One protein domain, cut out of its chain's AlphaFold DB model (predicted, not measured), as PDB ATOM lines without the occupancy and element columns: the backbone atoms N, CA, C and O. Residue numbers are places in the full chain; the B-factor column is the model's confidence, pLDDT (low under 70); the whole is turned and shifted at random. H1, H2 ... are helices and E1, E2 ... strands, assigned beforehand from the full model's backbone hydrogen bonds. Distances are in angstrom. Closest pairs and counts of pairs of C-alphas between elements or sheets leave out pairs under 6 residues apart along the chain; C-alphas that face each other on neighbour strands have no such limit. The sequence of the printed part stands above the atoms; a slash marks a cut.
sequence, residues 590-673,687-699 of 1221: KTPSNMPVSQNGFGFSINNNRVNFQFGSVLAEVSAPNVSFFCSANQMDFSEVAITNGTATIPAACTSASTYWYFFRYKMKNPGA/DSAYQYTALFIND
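AT A GLANCE: This is residues 590 to 673 and 687 to 699 of the 1221 residues of an uncharacterized protein of Cellvibrio sp. KY-GH-1 (UniProt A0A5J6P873). Look for two sheets that are partly face to face, a smaller one of E1, E2 and E5 and a larger, twisted one of E3, E4, E6, E7 and E8, with the short helix H1 at one end, close to where E3 ends and E6 begins. The sheets come near each other at E4 and E5, while E1, on the far edge of the small sheet, stays away from the strands of the large one; the loose ends at the cut reach out beyond E6 and E7. The printed part has 97 residues with eight named strands and one named helix, in the order E1 E2 E3 E4 E5 H1 E6 E7 E8, and it is mostly strand by its named elements, though under half of the residues are in them. The small sheet has the order E1, E2, E5, and the neighbour pairs in both sheets are antiparallel. The whole is compact, with a radius of gyration of the C-alphas of 13.3 A and spans of 43 by 29 by 21 A.

IN THESE COORDINATES: Start at Lys 590, from which residues 590 to 601 run with no named element. Find C-alpha 602 at (170.396, 171.533, 179.368); there E1 begins, residues 602 to 607, 16.8 A long. E2, residues 610 to 615, runs 17.1 A. E3 takes residues 627 to 632, also 17.1 A, and E4 residues 639 to 642, 10.4 A. Next come the short E5, residues 647 to 649, and H1, residues 652 to 655. Find C-alpha 660 at (152.589, 172.230, 190.663); from there E6, the longest strand, runs through residue 667 over 23.9 A. Beyond the cut come E7, residues 690 to 692, and E8, residues 696 to 698, which ends at C-alpha 698 (154.456, 168.164, 187.329).

HOW THE PARTS SIT: Begin with E6 in the large sheet, which is branched and only just strongly twisted, its C-alphas lying up to 4.2 A off the best plane. E3 lies on one side of E6, with N 630 and O 663 at 2.9 A, within hydrogen-bond range. On the other side of E6 lie E7, beside residues 664 to 667, with N 666 and O 691 at 2.8 A, and E8, beside residues 660 to 662, with N 696 and O 662 at 2.8 A. E3 and E4 form a hairpin, with N 629 and O 641 at 2.8 A. H1 is on this sheet at a height over the sheet of 6.5 A, but it lies over none of the strands, only just, with 2 of its C-alphas falling on E3; its closest C-alpha to E3 is that of Cys 654, 5.8 A from that of Ser 632. H1 is too short for an O i to N i+4 pair, and its one O i to N i+3 pair is within range. Now go to the small sheet: E1 and E2 form a hairpin, with N 605 and O 612 at 2.9 A, and on the other side of E2 you find E5, with N 611 and O 648 at 2.9 A. Between the sheets, the closest C-alphas of E4 and E5 are those of Ala 642 and Ala 648, 6.8 A apart. E1 and E6 are apart, and E2 and E3 are only just apart, at 8.3 A.

THE WHOLE: The two C-alphas farthest apart are those of Ser 658 and Ala 673, at 43.6 A. Residues 674 to 686 are not printed, and C-alphas 673 and 687 are 16.3 A apart across this cut, which lies in the link from E6 to E7. Of the links that are printed whole, the one from E2 to E3, with 11 residues, is long. The mean pLDDT of the printed part is 78.3; look for values under 70 at residues 618 to 625, 668 to 673 and 687 to 690.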
ATOM      1  N   LYS A 590     154.562 169.568 179.802       87.38
ATOM      2  CA  LYS A 590     154.690 168.378 180.653       87.38
ATOM      3  C   LYS A 590     156.167 168.126 180.956       87.38
ATOM      4  O   LYS A 590     156.996 168.162 180.046       87.38
ATOM      5  N   THR A 591     156.494 167.859 182.222       89.25
ATOM      6  CA  THR A 591     157.853 167.486 182.648       89.25
ATOM      7  C   THR A 591     158.404 166.365 181.751       89.25
ATOM      8  O   THR A 591     157.799 165.293 181.710       89.25
ATOM      9  N   PRO A 592     159.532 166.542 181.042       88.69
ATOM     10  CA  PRO A 592     160.116 165.461 180.255       88.69
ATOM     11  C   PRO A 592     160.643 164.339 181.169       88.69
ATOM     12  O   PRO A 592     161.194 164.605 182.237       88.69
ATOM     13  N   SER A 593     160.475 163.073 180.773       84.06
ATOM     14  CA  SER A 593     160.995 161.920 181.533       84.06
ATOM     15  C   SER A 593     162.479 161.674 181.282       84.06
ATOM     16  O   SER A 593     163.223 161.385 182.214       84.06
ATOM     17  N   ASN A 594     162.882 161.799 180.016       72.62
ATOM     18  CA  ASN A 594     164.146 161.313 179.468       72.62
ATOM     19  C   ASN A 594     164.937 162.468 178.828       72.62
ATOM     20  O   ASN A 594     165.397 162.341 177.701       72.62
ATOM     21  N   MET A 595     165.014 163.625 179.493       85.56
ATOM     22  CA  MET A 595     165.650 164.826 178.938       85.56
ATOM     23  C   MET A 595     167.178 164.655 178.871       85.56
ATOM     24  O   MET A 595     167.817 164.623 179.928       85.56
ATOM     25  N   PRO A 596     167.788 164.538 177.677       81.62
ATOM     26  CA  PRO A 596     169.232 164.403 177.569       81.62
ATOM     27  C   PRO A 596     169.917 165.740 177.867       81.62
ATOM     28  O   PRO A 596     169.357 166.816 177.654       81.62
ATOM     29  N   VAL A 597     171.174 165.679 178.299       84.94
ATOM     30  CA  VAL A 597     172.057 166.849 178.305       84.94
ATOM     31  C   VAL A 597     172.578 167.038 176.878       84.94
ATOM     32  O   VAL A 597     173.608 166.479 176.500       84.94
ATOM     33  N   SER A 598     171.819 167.758 176.050       80.56
ATOM     34  CA  SER A 598     172.200 168.059 174.666       80.56
ATOM     35  C   SER A 598     173.360 169.065 174.617       80.56
ATOM     36  O   SER A 598     173.523 169.866 175.533       80.56
ATOM     37  N   GLN A 599     174.169 169.059 173.550       75.81
ATOM     38  CA  GLN A 599     175.383 169.891 173.450       75.81
ATOM     39  C   GLN A 599     175.121 171.393 173.658       75.81
ATOM     40  O   GLN A 599     175.885 172.059 174.364       75.81
ATOM     41  N   ASN A 600     174.042 171.902 173.057       72.31
ATOM     42  CA  ASN A 600     173.685 173.322 173.038       72.31
ATOM     43  C   ASN A 600     172.646 173.674 174.123       72.31
ATOM     44  O   ASN A 600     172.210 174.821 174.209       72.31
ATOM     45  N   GLY A 601     172.231 172.689 174.932       77.12
ATOM     46  CA  GLY A 601     171.080 172.785 175.824       77.12
ATOM     47  C   GLY A 601     171.357 172.458 177.288       77.12
ATOM     48  O   GLY A 601     172.469 172.602 177.794       77.12
ATOM     49  N   PHE A 602     170.313 172.036 177.995       82.00
ATOM     50  CA  PHE A 602     170.396 171.533 179.368       82.00
ATOM     51  C   PHE A 602     169.536 170.280 179.535       82.00
ATOM     52  O   PHE A 602     168.549 170.089 178.825       82.00
ATOM     53  N   GLY A 603     169.890 169.443 180.503       86.62
ATOM     54  CA  GLY A 603     169.049 168.356 180.995       86.62
ATOM     55  C   GLY A 603     168.663 168.618 182.448       86.62
ATOM     56  O   GLY A 603     169.488 169.069 183.244       86.62
ATOM     57  N   PHE A 604     167.421 168.316 182.819       89.62
ATOM     58  CA  PHE A 604     167.006 168.305 184.220       89.62
ATOM     59  C   PHE A 604     166.173 167.067 184.553       89.62
ATOM     60  O   PHE A 604     165.569 166.438 183.687       89.62
ATOM     61  N   SER A 605     166.120 166.722 185.837       88.88
ATOM     62  CA  SER A 605     165.246 165.673 186.367       88.88
ATOM     63  C   SER A 605     164.678 166.071 187.725       88.88
ATOM     64  O   SER A 605     165.358 166.702 188.531       88.88
ATOM     65  N   ILE A 606     163.435 165.668 187.993       87.94
ATOM     66  CA  ILE A 606     162.790 165.807 189.303       87.94
ATOM     67  C   ILE A 606     162.590 164.406 189.877       87.94
ATOM     68  O   ILE A 606     161.872 163.606 189.285       87.94
ATOM     69  N   ASN A 607     163.208 164.100 191.015       83.94
ATOM     70  CA  ASN A 607     163.131 162.794 191.677       83.94
ATOM     71  C   ASN A 607     163.095 162.996 193.201       83.94
ATOM     72  O   ASN A 607     163.930 163.719 193.737       83.94
ATOM     73  N   ASN A 608     162.150 162.359 193.902       81.94
ATOM     74  CA  ASN A 608     162.024 162.373 195.371       81.94
ATOM     75  C   ASN A 608     162.168 163.778 195.999       81.94
ATOM     76  O   ASN A 608     163.019 164.005 196.857       81.94
ATOM     77  N   ASN A 609     161.361 164.736 195.530       87.12
ATOM     78  CA  ASN A 609     161.362 166.146 195.956       87.12
ATOM     79  C   ASN A 609     162.699 166.897 195.766       87.12
ATOM     80  O   ASN A 609     162.866 168.003 196.282       87.12
ATOM     81  N   ARG A 610     163.639 166.347 194.988       90.88
ATOM     82  CA  ARG A 610     164.835 167.044 194.505       90.88
ATOM     83  C   ARG A 610     164.717 167.339 193.019       90.88
ATOM     84  O   ARG A 610     164.221 166.510 192.257       90.88
ATOM     85  N   VAL A 611     165.241 168.489 192.612       91.50
ATOM     86  CA  VAL A 611     165.538 168.797 191.213       91.50
ATOM     87  C   VAL A 611     167.047 168.708 190.994       91.50
ATOM     88  O   VAL A 611     167.829 169.172 191.826       91.50
ATOM     89  N   ASN A 612     167.450 168.091 189.887       90.56
ATOM     90  CA  ASN A 612     168.834 168.003 189.427       90.56
ATOM     91  C   ASN A 612     168.902 168.658 188.044       90.56
ATOM     92  O   ASN A 612     168.048 168.370 187.206       90.56
ATOM     93  N   PHE A 613     169.888 169.519 187.803       88.00
ATOM     94  CA  PHE A 613     170.010 170.343 186.600       88.00
ATOM     95  C   PHE A 613     171.458 170.321 186.090       88.00
ATOM     96  O   PHE A 613     172.396 170.450 186.878       88.00
ATOM     97  N   GLN A 614     171.642 170.141 184.782       86.00
ATOM     98  CA  GLN A 614     172.941 169.950 184.132       86.00
ATOM     99  C   GLN A 614     172.982 170.683 182.783       86.00
ATOM    100  O   GLN A 614     172.049 170.578 181.990       86.00
ATOM    101  N   PHE A 615     174.073 171.396 182.499       81.25
ATOM    102  CA  PHE A 615     174.283 172.083 181.220       81.25
ATOM    103  C   PHE A 615     175.042 171.210 180.211       81.25
ATOM    104  O   PHE A 615     175.973 170.493 180.578       81.25
ATOM    105  N   GLY A 616     174.677 171.328 178.932       76.38
ATOM    106  CA  GLY A 616     175.438 170.828 177.785       76.38
ATOM    107  C   GLY A 616     176.807 171.474 177.672       76.38
ATOM    108  O   GLY A 616     177.005 172.563 178.193       76.38
ATOM    109  N   SER A 617     177.764 170.853 176.981       73.12
ATOM    110  CA  SER A 617     179.160 171.323 176.961       73.12
ATOM    111  C   SER A 617     179.338 172.778 176.499       73.12
ATOM    112  O   SER A 617     180.194 173.472 177.040       73.12
ATOM    113  N   VAL A 618     178.501 173.281 175.583       65.25
ATOM    114  CA  VAL A 618     178.540 174.690 175.133       65.25
ATOM    115  C   VAL A 618     177.930 175.652 176.165       65.25
ATOM    116  O   VAL A 618     178.260 176.840 176.192       65.25
ATOM    117  N   LEU A 619     177.054 175.161 177.045       63.91
ATOM    118  CA  LEU A 619     176.518 175.897 178.193       63.91
ATOM    119  C   LEU A 619     177.299 175.631 179.493       63.91
ATOM    120  O   LEU A 619     177.206 176.435 180.404       63.91
ATOM    121  N   ALA A 620     178.109 174.577 179.593       59.28
ATOM    122  CA  ALA A 620     178.837 174.195 180.808       59.28
ATOM    123  C   ALA A 620     179.976 175.162 181.164       59.28
ATOM    124  O   ALA A 620     180.433 175.196 182.302       59.28
ATOM    125  N   GLU A 621     180.408 175.986 180.207       51.59
ATOM    126  CA  GLU A 621     181.250 177.143 180.493       51.59
ATOM    127  C   GLU A 621     180.545 178.178 181.372       51.59
ATOM    128  O   GLU A 621     181.240 178.883 182.106       51.59
ATOM    129  N   VAL A 622     179.208 178.277 181.315       50.72
ATOM    130  CA  VAL A 622     178.405 179.167 182.160       50.72
ATOM    131  C   VAL A 622     178.633 178.827 183.625       50.72
ATOM    132  O   VAL A 622     178.558 177.672 184.039       50.72
ATOM    133  N   SER A 623     178.897 179.853 184.431       44.59
ATOM    134  CA  SER A 623     179.180 179.689 185.848       44.59
ATOM    135  C   SER A 623     177.927 179.261 186.619       44.59
ATOM    136  O   SER A 623     177.201 180.091 187.179       44.59
ATOM    137  N   ALA A 624     177.739 177.947 186.756       44.19
ATOM    138  CA  ALA A 624     177.256 177.402 188.019       44.19
ATOM    139  C   ALA A 624     178.081 178.073 189.144       44.19
ATOM    140  O   ALA A 624     179.314 178.064 189.068       44.19
ATOM    141  N   PRO A 625     177.438 178.754 190.111       52.88
ATOM    142  CA  PRO A 625     176.171 178.354 190.728       52.88
ATOM    143  C   PRO A 625     174.912 179.151 190.320       52.88
ATOM    144  O   PRO A 625     173.882 178.988 190.965       52.88
ATOM    145  N   ASN A 626     174.945 180.010 189.295       73.44
ATOM    146  CA  ASN A 626     173.866 180.987 189.044       73.44
ATOM    147  C   ASN A 626     172.626 180.413 188.316       73.44
ATOM    148  O   ASN A 626     172.235 180.914 187.259       73.44
ATOM    149  N   VAL A 627     171.997 179.379 188.883       81.75
ATOM    150  CA  VAL A 627     170.710 178.821 188.427       81.75
ATOM    151  C   VAL A 627     169.711 178.814 189.586       81.75
ATOM    152  O   VAL A 627     170.041 178.375 190.685       81.75
ATOM    153  N   SER A 628     168.477 179.243 189.332       87.88
ATOM    154  CA  SER A 628     167.368 179.241 190.290       87.88
ATOM    155  C   SER A 628     166.189 178.432 189.758       87.88
ATOM    156  O   SER A 628     165.801 178.570 188.599       87.88
ATOM    157  N   PHE A 629     165.588 177.623 190.623       92.00
ATOM    158  CA  PHE A 629     164.330 176.921 190.389       92.00
ATOM    159  C   PHE A 629     163.184 177.713 191.025       92.00
ATOM    160  O   PHE A 629     163.221 178.011 192.219       92.00
ATOM    161  N   PHE A 630     162.156 178.023 190.240       91.81
ATOM    162  CA  PHE A 630     160.924 178.652 190.704       91.81
ATOM    163  C   PHE A 630     159.791 177.637 190.648       91.81
ATOM    164  O   PHE A 630     159.590 177.043 189.594       91.81
ATOM    165  N   CYS A 631     159.010 177.475 191.716       92.00
ATOM    166  CA  CYS A 631     157.783 176.672 191.671       92.00
ATOM    167  C   CYS A 631     156.596 177.349 192.350       92.00
ATOM    168  O   CYS A 631     156.758 178.172 193.252       92.00
ATOM    169  N   SER A 632     155.396 176.972 191.918       87.75
ATOM    170  CA  SER A 632     154.133 177.441 192.471       87.75
ATOM    171  C   SER A 632     153.059 176.358 192.386       87.75
ATOM    172  O   SER A 632     152.898 175.712 191.350       87.75
ATOM    173  N   ALA A 633     152.281 176.199 193.457       85.62
ATOM    174  CA  ALA A 633     151.086 175.353 193.479       85.62
ATOM    175  C   ALA A 633     149.851 176.024 192.835       85.62
ATOM    176  O   ALA A 633     148.804 175.394 192.732       85.62
ATOM    177  N   ASN A 634     149.950 177.298 192.425       73.75
ATOM    178  CA  ASN A 634     148.830 178.079 191.884       73.75
ATOM    179  C   ASN A 634     149.213 179.041 190.736       73.75
ATOM    180  O   ASN A 634     148.441 179.937 190.428       73.75
ATOM    181  N   GLN A 635     150.415 178.929 190.157       76.88
ATOM    182  CA  GLN A 635     151.000 179.869 189.174       76.88
ATOM    183  C   GLN A 635     151.034 181.373 189.549       76.88
ATOM    184  O   GLN A 635     151.472 182.190 188.736       76.88
ATOM    185  N   MET A 636     150.625 181.764 190.756       71.12
ATOM    186  CA  MET A 636     150.620 183.161 191.206       71.12
ATOM    187  C   MET A 636     151.747 183.418 192.209       71.12
ATOM    188  O   MET A 636     152.464 184.416 192.121       71.12
ATOM    189  N   ASP A 637     151.938 182.488 193.144       76.81
ATOM    190  CA  ASP A 637     152.901 182.602 194.232       76.81
ATOM    191  C   ASP A 637     154.102 181.692 193.951       76.81
ATOM    192  O   ASP A 637     154.105 180.505 194.287       76.81
ATOM    193  N   PHE A 638     155.118 182.238 193.271       83.94
ATOM    194  CA  PHE A 638     156.353 181.516 192.954       83.94
ATOM    195  C   PHE A 638     157.395 181.624 194.080       83.94
ATOM    196  O   PHE A 638     157.900 182.706 194.407       83.94
ATOM    197  N   SER A 639     157.745 180.462 194.632       89.44
ATOM    198  CA  SER A 639     158.860 180.255 195.560       89.44
ATOM    199  C   SER A 639     160.145 179.981 194.777       89.44
ATOM    200  O   SER A 639     160.150 179.101 193.918       89.44
ATOM    201  N   GLU A 640     161.220 180.711 195.076       90.56
ATOM    202  CA  GLU A 640     162.541 180.551 194.448       90.56
ATOM    203  C   GLU A 640     163.478 179.720 195.338       90.56
ATOM    204  O   GLU A 640     163.504 179.905 196.556       90.56
ATOM    205  N   VAL A 641     164.272 178.831 194.733       91.81
ATOM    206  CA  VAL A 641     165.381 178.113 195.382       91.81
ATOM    207  C   VAL A 641     166.594 178.087 194.451       91.81
ATOM    208  O   VAL A 641     166.498 177.638 193.310       91.81
ATOM    209  N   ALA A 642     167.754 178.521 194.947       90.00
ATOM    210  CA  ALA A 642     169.015 178.441 194.211       90.00
ATOM    211  C   ALA A 642     169.497 176.983 194.060       90.00
ATOM    212  O   ALA A 642     169.520 176.214 195.025       90.00
ATOM    213  N   ILE A 643     169.929 176.608 192.856       88.19
ATOM    214  CA  ILE A 643     170.454 175.279 192.532       88.19
ATOM    215  C   ILE A 643     171.960 175.247 192.805       88.19
ATOM    216  O   ILE A 643     172.780 175.667 191.991       88.19
ATOM    217  N   THR A 644     172.340 174.702 193.959       84.62
ATOM    218  CA  THR A 644     173.748 174.570 194.361       84.62
ATOM    219  C   THR A 644     174.309 173.222 193.912       84.62
ATOM    220  O   THR A 644     173.686 172.178 194.110       84.62
ATOM    221  N   ASN A 645     175.496 173.227 193.298       81.56
ATOM    222  CA  ASN A 645     176.162 172.028 192.764       81.56
ATOM    223  C   ASN A 645     175.245 171.175 191.859       81.56
ATOM    224  O   ASN A 645     175.230 169.949 191.945       81.56
ATOM    225  N   GLY A 646     174.430 171.835 191.028       83.50
ATOM    226  CA  GLY A 646     173.498 171.175 190.110       83.50
ATOM    227  C   GLY A 646     172.264 170.547 190.767       83.50
ATOM    228  O   GLY A 646     171.528 169.849 190.076       83.50
ATOM    229  N   THR A 647     171.994 170.768 192.063       89.31
ATOM    230  CA  THR A 647     170.775 170.250 192.716       89.31
ATOM    231  C   THR A 647     170.088 171.253 193.649       89.31
ATOM    232  O   THR A 647     170.724 172.138 194.218       89.31
ATOM    233  N   ALA A 648     168.780 171.090 193.844       91.81
ATOM    234  CA  ALA A 648     168.004 171.778 194.878       91.81
ATOM    235  C   ALA A 648     166.914 170.859 195.456       91.81
ATOM    236  O   ALA A 648     166.493 169.892 194.818       91.81
ATOM    237  N   THR A 649     166.443 171.173 196.662       94.31
ATOM    238  CA  THR A 649     165.227 170.577 197.239       94.31
ATOM    239  C   THR A 649     164.034 171.458 196.873       94.31
ATOM    240  O   THR A 649     164.099 172.675 197.031       94.31
ATOM    241  N   ILE A 650     162.951 170.856 196.387       93.06
ATOM    242  CA  ILE A 650     161.735 171.571 195.986       93.06
ATOM    243  C   ILE A 650     160.993 172.058 197.251       93.06
ATOM    244  O   ILE A 650     160.834 171.274 198.189       93.06
ATOM    245  N   PRO A 651     160.533 173.326 197.308       93.12
ATOM    246  CA  PRO A 651     159.761 173.867 198.426       93.12
ATOM    247  C   PRO A 651     158.557 173.013 198.828       93.12
ATOM    248  O   PRO A 651     157.779 172.576 197.975       93.12
ATOM    249  N   ALA A 652     158.346 172.874 200.142       89.88
ATOM    250  CA  ALA A 652     157.241 172.101 200.713       89.88
ATOM    251  C   ALA A 652     155.869 172.522 200.153       89.88
ATOM    252  O   ALA A 652     155.059 171.669 199.806       89.88
ATOM    253  N   ALA A 653     155.649 173.830 199.969       85.44
ATOM    254  CA  ALA A 653     154.425 174.386 199.388       85.44
ATOM    255  C   ALA A 653     154.102 173.854 197.976       85.44
ATOM    256  O   ALA A 653     152.934 173.769 197.613       85.44
ATOM    257  N   CYS A 654     155.116 173.467 197.196       89.56
ATOM    258  CA  CYS A 654     154.940 172.846 195.883       89.56
ATOM    259  C   CYS A 654     154.803 171.321 196.004       89.56
ATOM    260  O   CYS A 654     153.929 170.735 195.378       89.56
ATOM    261  N   THR A 655     155.614 170.663 196.845       88.81
ATOM    262  CA  THR A 655     155.581 169.192 196.999       88.81
ATOM    263  C   THR A 655     154.356 168.666 197.753       88.81
ATOM    264  O   THR A 655     154.071 167.475 197.687       88.81
ATOM    265  N   SER A 656     153.653 169.525 198.496       86.88
ATOM    266  CA  SER A 656     152.372 169.202 199.138       86.88
ATOM    267  C   SER A 656     151.176 169.291 198.183       86.88
ATOM    268  O   SER A 656     150.090 168.847 198.551       86.88
ATOM    269  N   ALA A 657     151.349 169.844 196.980       82.38
ATOM    270  CA  ALA A 657     150.324 169.858 195.943       82.38
ATOM    271  C   ALA A 657     150.474 168.637 195.019       82.38
ATOM    272  O   ALA A 657     151.585 168.260 194.649       82.38
ATOM    273  N   SER A 658     149.352 168.035 194.608       79.12
ATOM    274  CA  SER A 658     149.339 166.933 193.629       79.12
ATOM    275  C   SER A 658     149.841 167.360 192.248       79.12
ATOM    276  O   SER A 658     150.409 166.548 191.520       79.12
ATOM    277  N   THR A 659     149.661 168.641 191.924       85.56
ATOM    278  CA  THR A 659     150.137 169.301 190.712       85.56
ATOM    279  C   THR A 659     150.781 170.624 191.104       85.56
ATOM    280  O   THR A 659     150.196 171.397 191.860       85.56
ATOM    281  N   TYR A 660     151.965 170.911 190.569       88.44
ATOM    282  CA  TYR A 660     152.589 172.230 190.663       88.44
ATOM    283  C   TYR A 660     153.274 172.595 189.347       88.44
ATOM    284  O   TYR A 660     153.632 171.731 188.539       88.44
ATOM    285  N   TRP A 661     153.475 173.894 189.162       89.69
ATOM    286  CA  TRP A 661     154.145 174.477 188.009       89.69
ATOM    287  C   TRP A 661     155.515 175.001 188.399       89.69
ATOM    288  O   TRP A 661     155.711 175.437 189.536       89.69
ATOM    289  N   TYR A 662     156.467 174.960 187.473       90.50
ATOM    290  CA  TYR A 662     157.829 175.407 187.734       90.50
ATOM    291  C   TYR A 662     158.550 175.886 186.472       90.50
ATOM    292  O   TYR A 662     158.208 175.494 185.361       90.50
ATOM    293  N   PHE A 663     159.572 176.716 186.647       89.06
ATOM    294  CA  PHE A 663     160.510 177.114 185.595       89.06
ATOM    295  C   PHE A 663     161.903 177.322 186.201       89.06
ATOM    296  O   PHE A 663     162.055 177.398 187.425       89.06
ATOM    297  N   PHE A 664     162.928 177.415 185.356       85.88
ATOM    298  CA  PHE A 664     164.281 177.762 185.784       85.88
ATOM    299  C   PHE A 664     164.676 179.142 185.258       85.88
ATOM    300  O   PHE A 664     164.309 179.518 184.146       85.88
ATOM    301  N   ARG A 665     165.475 179.860 186.046       82.69
ATOM    302  CA  ARG A 665     166.263 181.025 185.628       82.69
ATOM    303  C   ARG A 665     167.739 180.649 185.675       82.69
ATOM    304  O   ARG A 665     168.158 180.029 186.648       82.69
ATOM    305  N   TYR A 666     168.536 181.049 184.694       76.94
ATOM    306  CA  TYR A 666     169.988 180.870 184.710       76.94
ATOM    307  C   TYR A 666     170.720 182.109 184.187       76.94
ATOM    308  O   TYR A 666     170.342 182.667 183.161       76.94
ATOM    309  N   LYS A 667     171.779 182.542 184.882       71.75
ATOM    310  CA  LYS A 667     172.634 183.642 184.409       71.75
ATOM    311  C   LYS A 667     173.652 183.104 183.415       71.75
ATOM    312  O   LYS A 667     174.445 182.245 183.792       71.75
ATOM    313  N   MET A 668     173.676 183.609 182.186       60.53
ATOM    314  CA  MET A 668     174.735 183.285 181.231       60.53
ATOM    315  C   MET A 668     176.041 184.002 181.608       60.53
ATOM    316  O   MET A 668     176.056 185.075 182.214       60.53
ATOM    317  N   LYS A 669     177.174 183.365 181.305       50.97
ATOM    318  CA  LYS A 669     178.512 183.890 181.603       50.97
ATOM    319  C   LYS A 669     178.987 184.715 180.421       50.97
ATOM    320  O   LYS A 669     179.115 184.182 179.325       50.97
ATOM    321  N   ASN A 670     179.375 185.954 180.705       48.59
ATOM    322  CA  ASN A 670     180.034 186.848 179.754       48.59
ATOM    323  C   ASN A 670     179.151 187.196 178.523       48.59
ATOM    324  O   ASN A 670     179.548 186.911 177.393       48.59
ATOM    325  N   PRO A 671     177.997 187.872 178.722       44.94
ATOM    326  CA  PRO A 671     177.054 188.279 177.659       44.94
ATOM    327  C   PRO A 671     177.605 189.352 176.686       44.94
ATOM    328  O   PRO A 671     176.848 189.953 175.930       44.94
ATOM    329  N   GLY A 672     178.923 189.594 176.684       42.56
ATOM    330  CA  GLY A 672     179.636 190.529 175.797       42.56
ATOM    331  C   GLY A 672     180.995 190.013 175.288       42.56
ATOM    332  O   GLY A 672     181.836 190.805 174.872       42.56
ATOM    333  N   ALA A 673     181.301 188.712 175.386       29.67
ATOM    334  CA  ALA A 673     182.672 188.193 175.244       29.67
ATOM    335  C   ALA A 673     183.189 187.979 173.804       29.67
ATOM    336  O   ALA A 673     183.920 187.023 173.531       29.67
ATOM    337  N   ASP A 687     171.054 192.297 184.578       43.66
ATOM    338  CA  ASP A 687     169.745 191.650 184.590       43.66
ATOM    339  C   ASP A 687     169.422 191.027 183.224       43.66
ATOM    340  O   ASP A 687     168.896 189.916 183.158       43.66
ATOM    341  N   SER A 688     169.875 191.658 182.134       48.19
ATOM    342  CA  SER A 688     169.815 191.112 180.769       48.19
ATOM    343  C   SER A 688     170.652 189.838 180.558       48.19
ATOM    344  O   SER A 688     170.495 189.179 179.537       48.19
ATOM    345  N   ALA A 689     171.517 189.464 181.510       54.06
ATOM    346  CA  ALA A 689     172.275 188.208 181.479       54.06
ATOM    347  C   ALA A 689     171.484 186.992 182.007       54.06
ATOM    348  O   ALA A 689     172.021 185.881 182.028       54.06
ATOM    349  N   TYR A 690     170.256 187.176 182.510       67.81
ATOM    350  CA  TYR A 690     169.423 186.087 183.024       67.81
ATOM    351  C   TYR A 690     168.436 185.580 181.975       67.81
ATOM    352  O   TYR A 690     167.497 186.271 181.589       67.81
ATOM    353  N   GLN A 691     168.613 184.319 181.596       71.00
ATOM    354  CA  GLN A 691     167.710 183.577 180.727       71.00
ATOM    355  C   GLN A 691     166.738 182.731 181.552       71.00
ATOM    356  O   GLN A 691     167.025 182.352 182.691       71.00
ATOM    357  N   TYR A 692     165.585 182.419 180.967       76.19
ATOM    358  CA  TYR A 692     164.498 181.681 181.611       76.19
ATOM    359  C   TYR A 692     164.016 180.540 180.710       76.19
ATOM    360  O   TYR A 692     164.091 180.622 179.485       76.19
ATOM    361  N   THR A 693     163.508 179.469 181.315       78.25
ATOM    362  CA  THR A 693     162.912 178.340 180.585       78.25
ATOM    363  C   THR A 693     161.419 178.534 180.368       78.25
ATOM    364  O   THR A 693     160.773 179.307 181.075       78.25
ATOM    365  N   ALA A 694     160.842 177.722 179.481       77.62
ATOM    366  CA  ALA A 694     159.404 177.477 179.469       77.62
ATOM    367  C   ALA A 694     158.866 177.143 180.875       77.62
ATOM    368  O   ALA A 694     159.576 176.592 181.727       77.62
ATOM    369  N   LEU A 695     157.581 177.435 181.083       81.38
ATOM    370  CA  LEU A 695     156.833 176.958 182.239       81.38
ATOM    371  C   LEU A 695     156.532 175.467 182.065       81.38
ATOM    372  O   LEU A 695     155.980 175.063 181.044       81.38
ATOM    373  N   PHE A 696     156.855 174.665 183.073       87.00
ATOM    374  CA  PHE A 696     156.583 173.233 183.129       87.00
ATOM    375  C   PHE A 696     155.511 172.895 184.175       87.00
ATOM    376  O   PHE A 696     155.266 173.670 185.102       87.00
ATOM    377  N   ILE A 697     154.896 171.717 184.047       88.44
ATOM    378  CA  ILE A 697     153.923 171.148 184.988       88.44
ATOM    379  C   ILE A 697     154.339 169.738 185.425       88.44
ATOM    380  O   ILE A 697     154.627 168.876 184.593       88.44
ATOM    381  N   ASN A 698     154.323 169.495 186.738       86.12
ATOM    382  CA  ASN A 698     154.456 168.164 187.329       86.12
ATOM    383  C   ASN A 698     153.055 167.647 187.708       86.12
ATOM    384  O   ASN A 698     152.677 167.676 188.875       86.12
ATOM    385  N   ASP A 699     152.288 167.187 186.714       80.25
ATOM    386  CA  ASP A 699     150.969 166.536 186.879       80.25
ATOM    387  C   ASP A 699     151.075 165.002 187.064       80.25
ATOM    388  O   ASP A 699     150.099 164.266 186.936       80.25
TER     389      ASP A 699